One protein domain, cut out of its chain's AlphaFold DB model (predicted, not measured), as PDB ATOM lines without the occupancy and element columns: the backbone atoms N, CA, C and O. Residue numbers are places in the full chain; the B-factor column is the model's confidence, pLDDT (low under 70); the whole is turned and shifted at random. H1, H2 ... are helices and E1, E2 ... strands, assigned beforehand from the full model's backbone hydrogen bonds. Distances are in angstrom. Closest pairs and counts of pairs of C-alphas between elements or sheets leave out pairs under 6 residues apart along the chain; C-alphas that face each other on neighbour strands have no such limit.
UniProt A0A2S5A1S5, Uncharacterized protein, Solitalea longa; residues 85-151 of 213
ATOM      1  N   THR A  85     -14.780  -2.082 -39.251       60.97
ATOM      2  CA  THR A  85     -14.653  -3.352 -38.525       60.97
ATOM      3  C   THR A  85     -14.825  -3.101 -37.032       60.97
ATOM      4  O   THR A  85     -13.972  -2.488 -36.381       60.97
ATOM      5  N   VAL A  86     -15.915  -3.599 -36.457       64.75
ATOM      6  CA  VAL A  86     -16.119  -3.584 -35.009       64.75
ATOM      7  C   VAL A  86     -15.314  -4.736 -34.416       64.75
ATOM      8  O   VAL A  86     -15.464  -5.890 -34.810       64.75
ATOM      9  N   THR A  87     -14.424  -4.426 -33.474       70.38
ATOM     10  CA  THR A  87     -13.685  -5.447 -32.723       70.38
ATOM     11  C   THR A  87     -14.371  -5.666 -31.383       70.38
ATOM     12  O   THR A  87     -14.344  -4.784 -30.522       70.38
ATOM     13  N   LEU A  88     -14.956  -6.844 -31.188       70.81
ATOM     14  CA  LEU A  88     -15.517  -7.262 -29.908       70.81
ATOM     15  C   LEU A  88     -14.478  -8.096 -29.154       70.81
ATOM     16  O   LEU A  88     -14.001  -9.122 -29.636       70.81
ATOM     17  N   LYS A  89     -14.116  -7.643 -27.953       74.62
ATOM     18  CA  LYS A  89     -13.315  -8.417 -26.998       74.62
ATOM     19  C   LYS A  89     -14.232  -8.930 -25.909       74.62
ATOM     20  O   LYS A  89     -14.722  -8.149 -25.101       74.62
ATOM     21  N   LEU A  90     -14.430 -10.239 -25.892       77.19
ATOM     22  CA  LEU A  90     -15.305 -10.909 -24.940       77.19
ATOM     23  C   LEU A  90     -14.486 -11.946 -24.178       77.19
ATOM     24  O   LEU A  90     -13.609 -12.599 -24.748       77.19
ATOM     25  N   SER A  91     -14.743 -12.113 -22.883       77.31
ATOM     26  CA  SER A  91     -14.232 -13.293 -22.174       77.31
ATOM     27  C   SER A  91     -14.887 -14.561 -22.734       77.31
ATOM     28  O   SER A  91     -15.971 -14.494 -23.313       77.31
ATOM     29  N   LYS A  92     -14.267 -15.734 -22.562       73.44
ATOM     30  CA  LYS A  92     -14.870 -17.003 -23.022       73.44
ATOM     31  C   LYS A  92     -16.275 -17.236 -22.458       73.44
ATOM     32  O   LYS A  92     -17.147 -17.686 -23.188       73.44
ATOM     33  N   GLN A  93     -16.499 -16.884 -21.192       73.69
ATOM     34  CA  GLN A  93     -17.816 -17.005 -20.562       73.69
ATOM     35  C   GLN A  93     -18.843 -16.045 -21.175       73.69
ATOM     36  O   GLN A  93     -19.960 -16.458 -21.456       73.69
ATOM     37  N   GLN A  94     -18.464 -14.792 -21.442       72.56
ATOM     38  CA  GLN A  94     -19.352 -13.826 -22.104       72.56
ATOM     39  C   GLN A  94     -19.650 -14.219 -23.551       72.56
ATOM     40  O   GLN A  94     -20.792 -14.153 -23.983       72.56
ATOM     41  N   ALA A  95     -18.647 -14.696 -24.292       73.06
ATOM     42  CA  ALA A  95     -18.844 -15.167 -25.659       73.06
ATOM     43  C   ALA A  95     -19.817 -16.357 -25.734       73.06
ATOM     44  O   ALA A  95     -20.508 -16.518 -26.731       73.06
ATOM     45  N   GLN A  96     -19.880 -17.184 -24.690       75.19
ATOM     46  CA  GLN A  96     -20.782 -18.332 -24.646       75.19
ATOM     47  C   GLN A  96     -22.199 -17.972 -24.174       75.19
ATOM     48  O   GLN A  96     -23.153 -18.610 -24.608       75.19
ATOM     49  N   ASN A  97     -22.336 -16.974 -23.297       78.75
ATOM     50  CA  ASN A  97     -23.622 -16.620 -22.691       78.75
ATOM     51  C   ASN A  97     -24.353 -15.485 -23.424       78.75
ATOM     52  O   ASN A  97     -25.581 -15.492 -23.469       78.75
ATOM     53  N   ASP A  98     -23.617 -14.524 -23.987       80.81
ATOM     54  CA  ASP A  98     -24.190 -13.274 -24.498       80.81
ATOM     55  C   ASP A  98     -24.305 -13.247 -26.032       80.81
ATOM     56  O   ASP A  98     -25.028 -12.413 -26.578       80.81
ATOM     57  N   LEU A  99     -23.595 -14.138 -26.738       85.12
ATOM     58  CA  LEU A  99     -23.666 -14.253 -28.196       85.12
ATOM     59  C   LEU A  99     -24.756 -15.241 -28.599       85.12
ATOM     60  O   LEU A  99     -24.688 -16.430 -28.284       85.12
ATOM     61  N   GLN A 100     -25.740 -14.753 -29.348       83.50
ATOM     62  CA  GLN A 100     -26.776 -15.587 -29.945       83.50
ATOM     63  C   GLN A 100     -26.412 -15.881 -31.395       83.50
ATOM     64  O   GLN A 100     -26.653 -15.066 -32.283       83.50
ATOM     65  N   TRP A 101     -25.804 -17.039 -31.629       84.25
ATOM     66  CA  TRP A 101     -25.438 -17.490 -32.969       84.25
ATOM     67  C   TRP A 101     -26.683 -17.870 -33.767       84.25
ATOM     68  O   TRP A 101     -27.521 -18.636 -33.284       84.25
ATOM     69  N   LYS A 102     -26.802 -17.324 -34.978       78.00
ATOM     70  CA  LYS A 102     -27.826 -17.724 -35.950       78.00
ATOM     71  C   LYS A 102     -27.250 -18.720 -36.952       78.00
ATOM     72  O   LYS A 102     -27.879 -19.740 -37.220       78.00
ATOM     73  N   GLU A 103     -26.046 -18.431 -37.439       80.00
ATOM     74  CA  GLU A 103     -25.267 -19.262 -38.362       80.00
ATOM     75  C   GLU A 103     -23.817 -19.389 -37.859       80.00
ATOM     76  O   GLU A 103     -23.506 -18.948 -36.754       80.00
ATOM     77  N   GLU A 104     -22.927 -20.034 -38.620       78.94
ATOM     78  CA  GLU A 104     -21.522 -20.230 -38.210       78.94
ATOM     79  C   GLU A 104     -20.717 -18.921 -38.189       78.94
ATOM     80  O   GLU A 104     -19.788 -18.777 -37.391       78.94
ATOM     81  N   ASP A 105     -21.076 -17.966 -39.043       81.56
ATOM     82  CA  ASP A 105     -20.437 -16.663 -39.209       81.56
ATOM     83  C   ASP A 105     -21.373 -15.480 -38.908       81.56
ATOM     84  O   ASP A 105     -20.929 -14.342 -38.993       81.56
ATOM     85  N   GLU A 106     -22.609 -15.712 -38.451       81.00
ATOM     86  CA  GLU A 106     -23.543 -14.650 -38.042       81.00
ATOM     87  C   GLU A 106     -24.012 -14.832 -36.589       81.00
ATOM     88  O   GLU A 106     -24.554 -15.877 -36.199       81.00
ATOM     89  N   PHE A 107     -23.880 -13.777 -35.780       86.62
ATOM     90  CA  PHE A 107     -24.408 -13.745 -34.415       86.62
ATOM     91  C   PHE A 107     -25.110 -12.427 -34.086       86.62
ATOM     92  O   PHE A 107     -24.830 -11.370 -34.654       86.62
ATOM     93  N   SER A 108     -26.005 -12.471 -33.100       81.38
ATOM     94  CA  SER A 108     -26.563 -11.280 -32.470       81.38
ATOM     95  C   SER A 108     -25.923 -11.013 -31.112       81.38
ATOM     96  O   SER A 108     -25.734 -11.923 -30.302       81.38
ATOM     97  N   TYR A 109     -25.604  -9.745 -30.861       81.06
ATOM     98  CA  TYR A 109     -25.084  -9.263 -29.588       81.06
ATOM     99  C   TYR A 109     -25.713  -7.906 -29.259       81.06
ATOM    100  O   TYR A 109     -25.735  -7.002 -30.094       81.06
ATOM    101  N   LEU A 110     -26.265  -7.762 -28.049       76.81
ATOM    102  CA  LEU A 110     -26.972  -6.547 -27.603       76.81
ATOM    103  C   LEU A 110     -28.062  -6.056 -28.584       76.81
ATOM    104  O   LEU A 110     -28.240  -4.852 -28.773       76.81
ATOM    105  N   GLY A 111     -28.777  -6.984 -29.227       69.25
ATOM    106  CA  GLY A 111     -29.865  -6.673 -30.164       69.25
ATOM    107  C   GLY A 111     -29.412  -6.177 -31.542       69.25
ATOM    108  O   GLY A 111     -30.231  -5.670 -32.301       69.25
ATOM    109  N   LYS A 112     -28.122  -6.305 -31.872       71.88
ATOM    110  CA  LYS A 112     -27.558  -5.991 -33.194       71.88
ATOM    111  C   LYS A 112     -27.017  -7.258 -33.850       71.88
ATOM    112  O   LYS A 112     -26.543  -8.139 -33.133       71.88
ATOM    113  N   SER A 113     -27.115  -7.367 -35.174       81.06
ATOM    114  CA  SER A 113     -26.552  -8.475 -35.959       81.06
ATOM    115  C   SER A 113     -25.138  -8.152 -36.431       81.06
ATOM    116  O   SER A 113     -24.831  -7.022 -36.821       81.06
ATOM    117  N   TYR A 114     -24.276  -9.158 -36.365       82.00
ATOM    118  CA  TYR A 114     -22.865  -9.056 -36.692       82.00
ATOM    119  C   TYR A 114     -22.435 -10.235 -37.563       82.00
ATOM    120  O   TYR A 114     -22.644 -11.385 -37.173       82.00
ATOM    121  N   ASP A 115     -21.750  -9.930 -38.664       81.25
ATOM    122  CA  ASP A 115     -21.063 -10.917 -39.503       81.25
ATOM    123  C   ASP A 115     -19.602 -11.051 -39.062       81.25
ATOM    124  O   ASP A 115     -18.860 -10.064 -38.994       81.25
ATOM    125  N   VAL A 116     -19.166 -12.270 -38.759       83.00
ATOM    126  CA  VAL A 116     -17.811 -12.614 -38.322       83.00
ATOM    127  C   VAL A 116     -16.877 -12.649 -39.524       83.00
ATOM    128  O   VAL A 116     -16.971 -13.504 -40.395       83.00
ATOM    129  N   ILE A 117     -15.879 -11.770 -39.518       79.69
ATOM    130  CA  ILE A 117     -14.770 -11.819 -40.477       79.69
ATOM    131  C   ILE A 117     -13.666 -12.743 -39.962       79.69
ATOM    132  O   ILE A 117     -13.030 -13.479 -40.718       79.69
ATOM    133  N   LYS A 118     -13.360 -12.640 -38.665       75.44
ATOM    134  CA  LYS A 118     -12.235 -13.348 -38.056       75.44
ATOM    135  C   LYS A 118     -12.439 -13.507 -36.560       75.44
ATOM    136  O   LYS A 118     -12.834 -12.564 -35.879       75.44
ATOM    137  N   GLN A 119     -12.048 -14.661 -36.035       77.50
ATOM    138  CA  GLN A 119     -11.994 -14.919 -34.603       77.50
ATOM    139  C   GLN A 119     -10.576 -15.322 -34.191       77.50
ATOM    140  O   GLN A 119      -9.959 -16.200 -34.792       77.50
ATOM    141  N   GLU A 120     -10.056 -14.684 -33.147       75.38
ATOM    142  CA  GLU A 120      -8.791 -15.050 -32.508       75.38
ATOM    143  C   GLU A 120      -9.041 -15.402 -31.042       75.38
ATOM    144  O   GLU A 120      -9.548 -14.586 -30.270       75.38
ATOM    145  N   GLN A 121      -8.626 -16.597 -30.622       76.38
ATOM    146  CA  GLN A 121      -8.561 -16.917 -29.198       76.38
ATOM    147  C   GLN A 121      -7.233 -16.437 -28.614       76.38
ATOM    148  O   GLN A 121      -6.157 -16.845 -29.053       76.38
ATOM    149  N   ARG A 122      -7.305 -15.582 -27.592       72.88
ATOM    150  CA  ARG A 122      -6.152 -15.121 -26.814       72.88
ATOM    151  C   ARG A 122      -6.366 -15.461 -25.345       72.88
ATOM    152  O   ARG A 122      -6.987 -14.694 -24.607       72.88
ATOM    153  N   GLY A 123      -5.831 -16.611 -24.931       78.62
ATOM    154  CA  GLY A 123      -5.921 -17.092 -23.550       78.62
ATOM    155  C   GLY A 123      -7.376 -17.250 -23.110       78.62
ATOM    156  O   GLY A 123      -8.091 -18.086 -23.662       78.62
ATOM    157  N   ASP A 124      -7.812 -16.414 -22.166       76.50
ATOM    158  CA  ASP A 124      -9.178 -16.404 -21.611       76.50
ATOM    159  C   ASP A 124     -10.139 -15.438 -22.320       76.50
ATOM    160  O   ASP A 124     -11.321 -15.344 -21.974       76.50
ATOM    161  N   SER A 125      -9.647 -14.735 -23.340       70.88
ATOM    162  CA  SER A 125     -10.427 -13.803 -24.147       70.88
ATOM    163  C   SER A 125     -10.548 -14.278 -25.590       70.88
ATOM    164  O   SER A 125      -9.622 -14.859 -26.159       70.88
ATOM    165  N   THR A 126     -11.695 -14.001 -26.190       75.69
ATOM    166  CA  THR A 126     -11.959 -14.176 -27.612       75.69
ATOM    167  C   THR A 126     -12.065 -12.793 -28.237       75.69
ATOM    168  O   THR A 126     -12.835 -11.947 -27.775       75.69
ATOM    169  N   VAL A 127     -11.259 -12.553 -29.266       74.94
ATOM    170  CA  VAL A 127     -11.311 -11.340 -30.080       74.94
ATOM    171  C   VAL A 127     -12.054 -11.685 -31.360       74.94
ATOM    172  O   VAL A 127     -11.595 -12.533 -32.124       74.94
ATOM    173  N   ILE A 128     -13.198 -11.048 -31.581       77.50
ATOM    174  CA  ILE A 128     -14.021 -11.231 -32.774       77.50
ATOM    175  C   ILE A 128     -13.955  -9.939 -33.582       77.50
ATOM    176  O   ILE A 128     -14.223  -8.853 -33.066       77.50
ATOM    177  N   TYR A 129     -13.568 -10.061 -34.845       77.31
ATOM    178  CA  TYR A 129     -13.617  -8.995 -35.832       77.31
ATOM    179  C   TYR A 129     -14.885  -9.190 -36.648       77.31
ATOM    180  O   TYR A 129     -15.028 -10.219 -37.311       77.31
ATOM    181  N   CYS A 130     -15.792  -8.224 -36.580       80.12
ATOM    182  CA  CYS A 130     -17.105  -8.337 -37.199       80.12
ATOM    183  C   CYS A 130     -17.548  -7.052 -37.897       80.12
ATOM    184  O   CYS A 130     -17.133  -5.949 -37.524       80.12
ATOM    185  N   ILE A 131     -18.409  -7.210 -38.898       79.62
ATOM    186  CA  ILE A 131     -19.111  -6.113 -39.565       79.62
ATOM    187  C   ILE A 131     -20.483  -5.989 -38.912       79.62
ATOM    188  O   ILE A 131     -21.175  -6.984 -38.718       79.62
ATOM    189  N   LEU A 132     -20.858  -4.769 -38.537       75.50
ATOM    190  CA  LEU A 132     -22.198  -4.487 -38.039       75.50
ATOM    191  C   LEU A 132     -23.150  -4.339 -39.229       75.50
ATOM    192  O   LEU A 132     -23.019  -3.375 -39.989       75.50
ATOM    193  N   ASP A 133     -24.139  -5.223 -39.349       68.69
ATOM    194  CA  ASP A 133     -25.194  -5.045 -40.346       68.69
ATOM    195  C   ASP A 133     -26.245  -4.043 -39.840       68.69
ATOM    196  O   ASP A 133     -27.231  -4.356 -39.165       68.69
ATOM    197  N   THR A 134     -25.987  -2.769 -40.131       60.06
ATOM    198  CA  THR A 134     -26.871  -1.660 -39.747       60.06
ATOM    199  C   THR A 134     -28.131  -1.567 -40.603       60.06
ATOM    200  O   THR A 134     -29.116  -0.990 -40.138       60.06
ATOM    201  N   LYS A 135     -28.141  -2.126 -41.820       54.97
ATOM    202  CA  LYS A 135     -29.288  -1.998 -42.736       54.97
ATOM    203  C   LYS A 135     -30.418  -2.945 -42.361       54.97
ATOM    204  O   LYS A 135     -31.586  -2.569 -42.461       54.97
ATOM    205  N   ASP A 136     -30.073  -4.115 -41.848       51.28
ATOM    206  CA  ASP A 136     -31.053  -5.106 -41.431       51.28
ATOM    207  C   ASP A 136     -31.720  -4.763 -40.091       51.28
ATOM    208  O   ASP A 136     -32.901  -5.048 -39.892       51.28
ATOM    209  N   THR A 137     -31.027  -4.063 -39.186       54.97
ATOM    210  CA  THR A 137     -31.562  -3.747 -37.846       54.97
ATOM    211  C   THR A 137     -32.837  -2.881 -37.910       54.97
ATOM    212  O   THR A 137     -33.780  -3.097 -37.147       54.97
ATOM    213  N   GLU A 138     -32.921  -1.935 -38.852       54.44
ATOM    214  CA  GLU A 138     -34.127  -1.112 -39.052       54.44
ATOM    215  C   GLU A 138     -35.265  -1.893 -39.725       54.44
ATOM    216  O   GLU A 138     -36.435  -1.723 -39.364       54.44
ATOM    217  N   ALA A 139     -34.934  -2.783 -40.664       52.75
ATOM    218  CA  ALA A 139     -35.903  -3.639 -41.340       52.75
ATOM    219  C   ALA A 139     -36.518  -4.670 -40.379       52.75
ATOM    220  O   ALA A 139     -37.738  -4.848 -40.379       52.75
ATOM    221  N   TYR A 140     -35.715  -5.282 -39.500       56.84
ATOM    222  CA  TYR A 140     -36.202  -6.188 -38.455       56.84
ATOM    223  C   TYR A 140     -37.071  -5.462 -37.426       56.84
ATOM    224  O   TYR A 140     -38.160  -5.944 -37.119       56.84
ATOM    225  N   ALA A 141     -36.674  -4.268 -36.971       60.72
ATOM    226  CA  ALA A 141     -37.492  -3.466 -36.055       60.72
ATOM    227  C   ALA A 141     -38.831  -3.032 -36.687       60.72
ATOM    228  O   ALA A 141     -39.861  -2.953 -36.012       60.72
ATOM    229  N   LEU A 142     -38.841  -2.760 -37.997       58.03
ATOM    230  CA  LEU A 142     -40.069  -2.482 -38.739       58.03
ATOM    231  C   LEU A 142     -40.932  -3.745 -38.887       58.03
ATOM    232  O   LEU A 142     -42.151  -3.674 -38.734       58.03
ATOM    233  N   HIS A 143     -40.322  -4.898 -39.159       54.31
ATOM    234  CA  HIS A 143     -41.023  -6.176 -39.278       54.31
ATOM    235  C   HIS A 143     -41.644  -6.628 -37.955       54.31
ATOM    236  O   HIS A 143     -42.787  -7.083 -37.967       54.31
ATOM    237  N   GLU A 144     -40.944  -6.457 -36.834       61.38
ATOM    238  CA  GLU A 144     -41.448  -6.763 -35.493       61.38
ATOM    239  C   GLU A 144     -42.663  -5.889 -35.162       61.38
ATOM    240  O   GLU A 144     -43.739  -6.418 -34.882       61.38
ATOM    241  N   LYS A 145     -42.569  -4.570 -35.380       61.03
ATOM    242  CA  LYS A 145     -43.718  -3.655 -35.239       61.03
ATOM    243  C   LYS A 145     -44.895  -4.044 -36.131       61.03
ATOM    244  O   LYS A 145     -46.041  -4.015 -35.695       61.03
ATOM    245  N   ILE A 146     -44.641  -4.434 -37.382       61.31
ATOM    246  CA  ILE A 146     -45.694  -4.880 -38.306       61.31
ATOM    247  C   ILE A 146     -46.314  -6.210 -37.844       61.31
ATOM    248  O   ILE A 146     -47.512  -6.416 -38.044       61.31
ATOM    249  N   GLN A 147     -45.542  -7.125 -37.253       58.41
ATOM    250  CA  GLN A 147     -46.062  -8.386 -36.716       58.41
ATOM    251  C   GLN A 147     -46.898  -8.173 -35.451       58.41
ATOM    252  O   GLN A 147     -47.976  -8.761 -35.349       58.41
ATOM    253  N   GLU A 148     -46.470  -7.286 -34.555       60.47
ATOM    254  CA  GLU A 148     -47.245  -6.877 -33.381       60.47
ATOM    255  C   GLU A 148     -48.565  -6.207 -33.795       60.47
ATOM    256  O   GLU A 148     -49.633  -6.581 -33.305       60.47
ATOM    257  N   GLN A 149     -48.536  -5.314 -34.793       58.03
ATOM    258  CA  GLN A 149     -49.750  -4.705 -35.353       58.03
ATOM    259  C   GLN A 149     -50.685  -5.756 -35.985       58.03
ATOM    260  O   GLN A 149     -51.901  -5.720 -35.800       58.03
ATOM    261  N   LYS A 150     -50.126  -6.743 -36.700       55.03
ATOM    262  CA  LYS A 150     -50.891  -7.834 -37.331       55.03
ATOM    263  C   LYS A 150     -51.481  -8.823 -36.324       55.03
ATOM    264  O   LYS A 150     -52.482  -9.458 -36.652       55.03
ATOM    265  N   ALA A 151     -50.881  -8.981 -35.145       55.81
ATOM    266  CA  ALA A 151     -51.437  -9.792 -34.063       55.81
ATOM    267  C   ALA A 151     -52.678  -9.126 -33.443       55.81
ATOM    268  O   ALA A 151     -53.646  -9.821 -33.140       55.81
TER     269      ALA A 151
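AT A GLANCE: This is residues 85 to 151 of the 213 residues of an uncharacterized protein of Solitalea longa (UniProt A0A2S5A1S5). A strongly twisted sheet of four antiparallel strands, E1 to E4, has the short helix H1 across one edge strand, E1, while the long helix H2 leads away from the sheet as an arm. Residues 138 to 151 of H2 stick out free, and this arm makes much of the length. The printed part has 67 residues with four named strands and two named helices, in the order E1 H1 E2 E3 E4 H2; the sheet's order is E1, E4, E3, E2, and the class is mixed, helices and strands. The whole is loose, with a radius of gyration of the C-alphas of 14.0 A, and spans 48 by 22 by 17 A.

HOW THE PARTS SIT: E1, residues 85 to 91, is an edge strand and the antiparallel neighbour of E4, residues 125 to 132, at 150 degrees between their directions; N 88 and O 128 are 2.8 A apart, within hydrogen-bond range. H1, residues 92 to 97, is on the sheet at a height of 5.3 A, over E1, and runs across the strands, at 72 degrees to E1 on the local plane. The closest C-alphas of H1 and E4 are those of Lys 92 and Ser 125, 5.6 A apart. E2, residues 106 to 109, is the other edge strand, and residues 100 to 101 pair antiparallel with its residues 107 to 108. E2 and E3, residues 112 to 122, form a hairpin, with N 114 and O 107 within hydrogen-bond range at 2.9 A. E3 bends by 81 degrees at residue 117. E3 and E4 form a second hairpin, antiparallel at 148 degrees, with N 120 and O 127 at 2.8 A, within hydrogen-bond range. E2, E3 and E4 make a meander, each strand the antiparallel neighbour of the one before. H2, residues 134 to 151, only grazes the sheet with its residues 134 to 137; the closest C-alphas of H2 and E3 are those of Thr 137 and Lys 112, 6.5 A apart. H1 and H2 are apart. Each O i to N i+4 pair of H1 is within hydrogen-bond range, and 12 of 14 are in H2.

IN THESE COORDINATES: E1 begins at C-alpha 85 (-14.653, -3.352, -38.525) and is 19.1 A long. H1 measures 8.8 A and E2 10.1 A. E3 is 24.1 A long and ends at C-alpha 122 (-6.152, -15.121, -26.814); E4 is 20.5 A long. H2 is 26.5 A long and ends at C-alpha 151 (-51.437, -9.792, -34.063).

THE WHOLE: The two C-alphas farthest apart, those of Gly 123 and Lys 150, are 47.9 A apart. The printed part has no cut, and no link is long. Its mean pLDDT is 71.5; residues 85 to 86, residue 111 and residues 133 to 151 are under 70.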